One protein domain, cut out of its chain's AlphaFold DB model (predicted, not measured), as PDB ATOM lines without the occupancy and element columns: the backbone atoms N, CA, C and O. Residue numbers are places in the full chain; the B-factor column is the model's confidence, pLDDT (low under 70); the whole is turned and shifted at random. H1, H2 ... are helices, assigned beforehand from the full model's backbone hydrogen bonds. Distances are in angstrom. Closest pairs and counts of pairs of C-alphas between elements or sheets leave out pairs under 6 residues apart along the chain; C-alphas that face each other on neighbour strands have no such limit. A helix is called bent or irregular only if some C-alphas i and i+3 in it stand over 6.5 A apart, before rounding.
ATOM      1  N   GLU A  30      88.486  25.706   7.956       84.94
ATOM      2  CA  GLU A  30      89.261  24.841   7.065       84.94
ATOM      3  C   GLU A  30      88.404  23.691   6.530       84.94
ATOM      4  O   GLU A  30      88.339  23.478   5.323       84.94
ATOM      5  N   ARG A  31      87.636  23.038   7.409       81.38
ATOM      6  CA  ARG A  31      86.687  21.994   7.008       81.38
ATOM      7  C   ARG A  31      85.669  22.494   5.989       81.38
ATOM      8  O   ARG A  31      85.396  21.802   5.008       81.38
ATOM      9  N   PHE A  32      85.089  23.668   6.237       83.75
ATOM     10  CA  PHE A  32      84.142  24.272   5.309       83.75
ATOM     11  C   PHE A  32      84.807  24.555   3.961       83.75
ATOM     12  O   PHE A  32      84.260  24.164   2.939       83.75
ATOM     13  N   PHE A  33      86.005  25.149   3.944       90.25
ATOM     14  CA  PHE A  33      86.729  25.438   2.703       90.25
ATOM     15  C   PHE A  33      87.085  24.180   1.914       90.25
ATOM     16  O   PHE A  33      86.907  24.172   0.700       90.25
ATOM     17  N   VAL A  34      87.531  23.112   2.577       87.94
ATOM     18  CA  VAL A  34      87.846  21.849   1.895       87.94
ATOM     19  C   VAL A  34      86.579  21.197   1.350       87.94
ATOM     20  O   VAL A  34      86.531  20.852   0.174       87.94
ATOM     21  N   SER A  35      85.521  21.102   2.161       86.94
ATOM     22  CA  SER A  35      84.240  20.526   1.719       86.94
ATOM     23  C   SER A  35      83.635  21.335   0.567       86.94
ATOM     24  O   SER A  35      83.134  20.766  -0.398       86.94
ATOM     25  N   PHE A  36      83.744  22.664   0.628       90.44
ATOM     26  CA  PHE A  36      83.292  23.568  -0.424       90.44
ATOM     27  C   PHE A  36      84.151  23.468  -1.692       90.44
ATOM     28  O   PHE A  36      83.613  23.490  -2.795       90.44
ATOM     29  N   GLY A  37      85.468  23.294  -1.558       93.75
ATOM     30  CA  GLY A  37      86.368  23.034  -2.682       93.75
ATOM     31  C   GLY A  37      86.041  21.718  -3.388       93.75
ATOM     32  O   GLY A  37      85.902  21.698  -4.610       93.75
ATOM     33  N   CYS A  38      85.832  20.638  -2.624       92.81
ATOM     34  CA  CYS A  38      85.353  19.361  -3.156       92.81
ATOM     35  C   CYS A  38      84.004  19.521  -3.859       92.81
ATOM     36  O   CYS A  38      83.830  19.017  -4.964       92.81
ATOM     37  N   PHE A  39      83.073  20.259  -3.253       93.94
ATOM     38  CA  PHE A  39      81.773  20.545  -3.848       93.94
ATOM     39  C   PHE A  39      81.904  21.267  -5.195       93.94
ATOM     40  O   PHE A  39      81.334  20.794  -6.175       93.94
ATOM     41  N   ILE A  40      82.683  22.355  -5.277       94.94
ATOM     42  CA  ILE A  40      82.913  23.095  -6.533       94.94
ATOM     43  C   ILE A  40      83.514  22.177  -7.597       94.94
ATOM     44  O   ILE A  40      83.085  22.206  -8.749       94.94
ATOM     45  N   PHE A  41      84.503  21.366  -7.222       95.88
ATOM     46  CA  PHE A  41      85.158  20.457  -8.153       95.88
ATOM     47  C   PHE A  41      84.187  19.398  -8.693       95.88
ATOM     48  O   PHE A  41      84.072  19.237  -9.906       95.88
ATOM     49  N   LEU A  42      83.451  18.717  -7.810       94.25
ATOM     50  CA  LEU A  42      82.514  17.652  -8.180       94.25
ATOM     51  C   LEU A  42      81.337  18.185  -8.996       94.25
ATOM     52  O   LEU A  42      80.977  17.592 -10.010       94.25
ATOM     53  N   ILE A  43      80.766  19.324  -8.600       93.44
ATOM     54  CA  ILE A  43      79.653  19.908  -9.345       93.44
ATOM     55  C   ILE A  43      80.110  20.497 -10.676       93.44
ATOM     56  O   ILE A  43      79.400  20.380 -11.667       93.44
ATOM     57  N   GLY A  44      81.303  21.095 -10.726       93.81
ATOM     58  CA  GLY A  44      81.894  21.578 -11.969       93.81
ATOM     59  C   GLY A  44      82.124  20.432 -12.948       93.81
ATOM     60  O   GLY A  44      81.765  20.544 -14.117       93.81
ATOM     61  N   TRP A  45      82.648  19.307 -12.456       93.25
ATOM     62  CA  TRP A  45      82.791  18.088 -13.244       93.25
ATOM     63  C   TRP A  45      81.445  17.580 -13.766       93.25
ATOM     64  O   TRP A  45      81.329  17.280 -14.955       93.25
ATOM     65  N   GLU A  46      80.415  17.530 -12.921       91.06
ATOM     66  CA  GLU A  46      79.091  17.075 -13.352       91.06
ATOM     67  C   GLU A  46      78.431  18.004 -14.367       91.06
ATOM     68  O   GLU A  46      77.906  17.542 -15.377       91.06
ATOM     69  N   LEU A  47      78.527  19.319 -14.179       91.62
ATOM     70  CA  LEU A  47      78.021  20.286 -15.152       91.62
ATOM     71  C   LEU A  47      78.729  20.136 -16.502       91.62
ATOM     72  O   LEU A  47      78.080  20.185 -17.544       91.62
ATOM     73  N   ILE A  48      80.046  19.910 -16.501       92.69
ATOM     74  CA  ILE A  48      80.795  19.667 -17.737       92.69
ATOM     75  C   ILE A  48      80.284  18.398 -18.436       92.69
ATOM     76  O   ILE A  48      80.032  18.420 -19.639       92.69
ATOM     77  N   ASN A  49      80.096  17.307 -17.694       90.81
ATOM     78  CA  ASN A  49      79.603  16.051 -18.262       90.81
ATOM     79  C   ASN A  49      78.173  16.166 -18.793       90.81
ATOM     80  O   ASN A  49      77.882  15.635 -19.863       90.81
ATOM     81  N   HIS A  50      77.315  16.892 -18.082       88.00
ATOM     82  CA  HIS A  50      75.936  17.123 -18.483       88.00
ATOM     83  C   HIS A  50      75.832  17.992 -19.743       88.00
ATOM     84  O   HIS A  50      75.066  17.660 -20.635       88.00
ATOM     85  N   PHE A  51      76.609  19.077 -19.852       87.69
ATOM     86  CA  PHE A  51      76.467  20.021 -20.970       87.69
ATOM     87  C   PHE A  51      77.322  19.714 -22.199       87.69
ATOM     88  O   PHE A  51      76.947  20.112 -23.300       87.69
ATOM     89  N   TYR A  52      78.483  19.075 -22.036       87.81
ATOM     90  CA  TYR A  52      79.446  18.914 -23.135       87.81
ATOM     91  C   TYR A  52      79.615  17.474 -23.603       87.81
ATOM     92  O   TYR A  52      80.005  17.257 -24.748       87.81
ATOM     93  N   PHE A  53      79.352  16.502 -22.732       87.38
ATOM     94  CA  PHE A  53      79.593  15.093 -23.032       87.38
ATOM     95  C   PHE A  53      78.307  14.272 -23.131       87.38
ATOM     96  O   PHE A  53      78.389  13.116 -23.541       87.38
ATOM     97  N   ASP A  54      77.152  14.841 -22.754       81.50
ATOM     98  CA  ASP A  54      75.866  14.134 -22.625       81.50
ATOM     99  C   ASP A  54      76.012  12.793 -21.873       81.50
ATOM    100  O   ASP A  54      75.286  11.825 -22.103       81.50
ATOM    101  N   ALA A  55      76.986  12.717 -20.958       81.38
ATOM    102  CA  ALA A  55      77.337  11.468 -20.289       81.38
ATOM    103  C   ALA A  55      76.266  11.058 -19.270       81.38
ATOM    104  O   ALA A  55      76.111   9.875 -18.967       81.38
ATOM    105  N   TRP A  56      75.513  12.038 -18.764       77.81
ATOM    106  CA  TRP A  56      74.508  11.842 -17.731       77.81
ATOM    107  C   TRP A  56      73.171  12.429 -18.148       77.81
ATOM    108  O   TRP A  56      72.981  13.648 -18.223       77.81
ATOM    109  N   TYR A  57      72.224  11.523 -18.360       72.62
ATOM    110  CA  TYR A  57      70.820  11.856 -18.476       72.62
ATOM    111  C   TYR A  57      70.161  11.643 -17.117       72.62
ATOM    112  O   TYR A  57      70.304  10.576 -16.519       72.62
ATOM    113  N   TYR A  58      69.419  12.644 -16.645       76.06
ATOM    114  CA  TYR A  58      68.660  12.584 -15.396       76.06
ATOM    115  C   TYR A  58      67.160  12.456 -15.725       76.06
ATOM    116  O   TYR A  58      66.424  13.439 -15.628       76.06
ATOM    117  N   PRO A  59      66.683  11.275 -16.185       66.38
ATOM    118  CA  PRO A  59      65.291  11.086 -16.574       66.38
ATOM    119  C   PRO A  59      64.399  11.093 -15.332       66.38
ATOM    120  O   PRO A  59      64.350  10.127 -14.572       66.38
ATOM    121  N   GLY A  60      63.665  12.181 -15.129       67.75
ATOM    122  CA  GLY A  60      62.681  12.296 -14.058       67.75
ATOM    123  C   GLY A  60      62.658  13.690 -13.461       67.75
ATOM    124  O   GLY A  60      63.417  14.560 -13.861       67.75
ATOM    125  N   THR A  61      61.776  13.918 -12.494       64.88
ATOM    126  CA  THR A  61      61.691  15.207 -11.797       64.88
ATOM    127  C   THR A  61      62.720  15.341 -10.665       64.88
ATOM    128  O   THR A  61      62.816  16.393 -10.051       64.88
ATOM    129  N   GLY A  62      63.487  14.295 -10.348       59.91
ATOM    130  CA  GLY A  62      64.142  14.197  -9.040       59.91
ATOM    131  C   GLY A  62      63.111  13.962  -7.925       59.91
ATOM    132  O   GLY A  62      61.901  13.916  -8.165       59.91
ATOM    133  N   ILE A  63      63.581  13.778  -6.695       63.09
ATOM    134  CA  ILE A  63      62.750  13.508  -5.508       63.09
ATOM    135  C   ILE A  63      62.104  14.801  -5.000       63.09
ATOM    136  O   ILE A  63      60.942  14.797  -4.602       63.09
ATOM    137  N   ILE A  64      62.857  15.900  -5.011       68.94
ATOM    138  CA  ILE A  64      62.429  17.250  -4.640       68.94
ATOM    139  C   ILE A  64      61.715  17.920  -5.822       68.94
ATOM    140  O   ILE A  64      60.973  18.877  -5.625       68.94
ATOM    141  N   GLY A  65      61.890  17.425  -7.050       72.06
ATOM    142  CA  GLY A  65      61.258  18.043  -8.218       72.06
ATOM    143  C   GLY A  65      62.039  19.230  -8.788       72.06
ATOM    144  O   GLY A  65      61.584  19.849  -9.746       72.06
ATOM    145  N   VAL A  66      63.161  19.607  -8.162       81.75
ATOM    146  CA  VAL A  66      63.837  20.888  -8.393       81.75
ATOM    147  C   VAL A  66      65.174  20.661  -9.076       81.75
ATOM    148  O   VAL A  66      66.075  20.033  -8.522       81.75
ATOM    149  N   PHE A  67      65.303  21.253 -10.259       86.31
ATOM    150  CA  PHE A  67      66.554  21.317 -10.998       86.31
ATOM    151  C   PHE A  67      67.194  22.685 -10.827       86.31
ATOM    152  O   PHE A  67      66.530  23.720 -10.900       86.31
ATOM    153  N   TRP A  68      68.504  22.681 -10.650       86.44
ATOM    154  CA  TRP A  68      69.340  23.866 -10.651       86.44
ATOM    155  C   TRP A  68      70.434  23.644 -11.695       86.44
ATOM    156  O   TRP A  68      71.057  22.592 -11.700       86.44
ATOM    157  N   PHE A  69      70.609  24.569 -12.644       87.56
ATOM    158  CA  PHE A  69      71.523  24.406 -13.795       87.56
ATOM    159  C   PHE A  69      71.452  23.033 -14.507       87.56
ATOM    160  O   PHE A  69      72.475  22.486 -14.902       87.56
ATOM    161  N   GLY A  70      70.250  22.473 -14.678       84.62
ATOM    162  CA  GLY A  70      70.053  21.187 -15.366       84.62
ATOM    163  C   GLY A  70      70.338  19.943 -14.516       84.62
ATOM    164  O   GLY A  70      70.014  18.838 -14.941       84.62
ATOM    165  N   LEU A  71      70.846  20.107 -13.291       88.44
ATOM    166  CA  LEU A  71      71.118  19.012 -12.362       88.44
ATOM    167  C   LEU A  71      70.087  18.979 -11.215       88.44
ATOM    168  O   LEU A  71      69.619  20.038 -10.781       88.44
ATOM    169  N   PRO A  72      69.732  17.794 -10.685       88.56
ATOM    170  CA  PRO A  72      68.852  17.680  -9.520       88.56
ATOM    171  C   PRO A  72      69.476  18.316  -8.271       88.56
ATOM    172  O   PRO A  72      70.656  18.098  -7.986       88.56
ATOM    173  N   LEU A  73      68.694  19.065  -7.486       87.25
ATOM    174  CA  LEU A  73      69.164  19.728  -6.259       87.25
ATOM    175  C   LEU A  73      69.784  18.741  -5.247       87.25
ATOM    176  O   LEU A  73      70.709  19.077  -4.508       87.25
ATOM    177  N   GLU A  74      69.301  17.507  -5.225       85.88
ATOM    178  CA  GLU A  74      69.785  16.411  -4.389       85.88
ATOM    179  C   GLU A  74      71.254  16.094  -4.646       85.88
ATOM    180  O   GLU A  74      71.989  15.812  -3.701       85.88
ATOM    181  N   LEU A  75      71.692  16.193  -5.903       87.94
ATOM    182  CA  LEU A  75      73.069  15.932  -6.302       87.94
ATOM    183  C   LEU A  75      74.018  16.987  -5.718       87.94
ATOM    184  O   LEU A  75      75.088  16.658  -5.207       87.94
ATOM    185  N   TYR A  76      73.585  18.252  -5.690       90.31
ATOM    186  CA  TYR A  76      74.322  19.331  -5.029       90.31
ATOM    187  C   TYR A  76      74.474  19.063  -3.530       90.31
ATOM    188  O   TYR A  76      75.570  19.173  -2.977       90.31
ATOM    189  N   LEU A  77      73.381  18.681  -2.865       89.12
ATOM    190  CA  LEU A  77      73.400  18.360  -1.438       89.12
ATOM    191  C   LEU A  77      74.287  17.144  -1.150       89.12
ATOM    192  O   LEU A  77      75.032  17.134  -0.168       89.12
ATOM    193  N   PHE A  78      74.251  16.134  -2.016       89.12
ATOM    194  CA  PHE A  78      75.103  14.958  -1.915       89.12
ATOM    195  C   PHE A  78      76.586  15.323  -2.022       89.12
ATOM    196  O   PHE A  78      77.357  14.991  -1.123       89.12
ATOM    197  N   PHE A  79      76.993  16.077  -3.045       91.75
ATOM    198  CA  PHE A  79      78.395  16.480  -3.209       91.75
ATOM    199  C   PHE A  79      78.900  17.431  -2.131       91.75
ATOM    200  O   PHE A  79      80.106  17.514  -1.918       91.75
ATOM    201  N   PHE A  80      78.013  18.125  -1.424       87.94
ATOM    202  CA  PHE A  80      78.405  18.911  -0.263       87.94
ATOM    203  C   PHE A  80      78.597  18.043   0.991       87.94
ATOM    204  O   PHE A  80      79.537  18.233   1.762       87.94
ATOM    205  N   THR A  81      77.714  17.066   1.203       88.38
ATOM    206  CA  THR A  81      77.637  16.290   2.453       88.38
ATOM    207  C   THR A  81      78.520  15.044   2.460       88.38
ATOM    208  O   THR A  81      79.089  14.705   3.499       88.38
ATOM    209  N   ALA A  82      78.683  14.377   1.318       89.25
ATOM    210  CA  ALA A  82      79.475  13.157   1.198       89.25
ATOM    211  C   ALA A  82      80.976  13.362   1.498       89.25
ATOM    212  O   ALA A  82      81.535  12.527   2.220       89.25
ATOM    213  N   PRO A  83      81.642  14.450   1.052       88.19
ATOM    214  CA  PRO A  83      83.026  14.723   1.444       88.19
ATOM    215  C   PRO A  83      83.158  14.915   2.954       88.19
ATOM    216  O   PRO A  83      84.006  14.288   3.585       88.19
ATOM    217  N   TYR A  84      82.263  15.707   3.555       85.56
ATOM    218  CA  TYR A  84      82.235  15.914   5.002       85.56
ATOM    219  C   TYR A  84      82.113  14.587   5.768       85.56
ATOM    220  O   TYR A  84      82.915  14.319   6.664       85.56
ATOM    221  N   PHE A  85      81.156  13.735   5.386       88.75
ATOM    222  CA  PHE A  85      80.959  12.427   6.011       88.75
ATOM    223  C   PHE A  85      82.198  11.534   5.869       88.75
ATOM    224  O   PHE A  85      82.660  10.953   6.851       88.75
ATOM    225  N   SER A  86      82.782  11.481   4.669       88.75
ATOM    226  CA  SER A  86      83.991  10.701   4.384       88.75
ATOM    227  C   SER A  86      85.161  11.110   5.278       88.75
ATOM    228  O   SER A  86      85.843  10.247   5.821       88.75
ATOM    229  N   PHE A  87      85.358  12.411   5.504       86.12
ATOM    230  CA  PHE A  87      86.409  12.912   6.394       86.12
ATOM    231  C   PHE A  87      86.182  12.544   7.864       86.12
ATOM    232  O   PHE A  87      87.136  12.211   8.565       86.12
ATOM    233  N   VAL A  88      84.932  12.578   8.338       87.06
ATOM    234  CA  VAL A  88      84.591  12.137   9.703       87.06
ATOM    235  C   VAL A  88      84.892  10.649   9.876       87.06
ATOM    236  O   VAL A  88      85.509  10.257  10.865       87.06
ATOM    237  N   VAL A  89      84.484   9.823   8.912       88.69
ATOM    238  CA  VAL A  89      84.733   8.377   8.948       88.69
ATOM    239  C   VAL A  89      86.227   8.070   8.855       88.69
ATOM    240  O   VAL A  89      86.716   7.247   9.623       88.69
TER     241      VAL A  89
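This is residues 30 to 89 of the 100 residues of an uncharacterized protein of Candidatus Liptonbacteria bacterium RIFCSPLOWO2_01_FULL_45_15 (UniProt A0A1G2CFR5). A long helix, H1, makes the length of the model, and the shorter H2 folds back over it and crosses it at a slant, the two forming a helical hairpin. A long looping link, residues 54 to 72, joins them at one end of the pair. The printed part has 60 residues with two named helices, H1 then H2, and no named strand; the class is all helix. It is only just compact, close to loose, with a radius of gyration of the C-alphas of 12.5 A, and spans 34 by 25 by 17 A.

H1, the longest helix, holds residues 30 to 53 and runs 33.1 A from C-alpha 30 at (89.261, 24.841, 7.065) to C-alpha 53 at (79.593, 15.093, -23.032). It is neither bent nor irregular, but only just: C-alphas 50 and 53 are 6.2 A apart. H2 holds residues 73 to 89, 24.5 A from first to last C-alpha, and ends at C-alpha 89 at (84.733, 8.377, 8.948). It too is neither bent nor irregular, but only just, with C-alphas 80 and 83 6.5 A apart; it has a kink of 27 degrees near residue 83.

H1 and H2 touch, with 16 pairs of C-alphas within 8 A. Their closest C-alphas, of Phe 39 and Phe 80, are 5.2 A apart. They run opposite ways at a steep tilt of 42 degrees. In H1 every O i to N i+4 pair is within hydrogen-bond range; in H2, 11 of 13 are.

The two C-alphas farthest apart, of Glu 30 and Pro 59, are 36.4 A apart. The printed part has no cut. The link from H1 to H2 is long, 19 residues, and within it residues 67 to 68 pair with residues 71 to 72, antiparallel. The mean pLDDT of the printed part is 85.4; residues 59 to 64 are under 70.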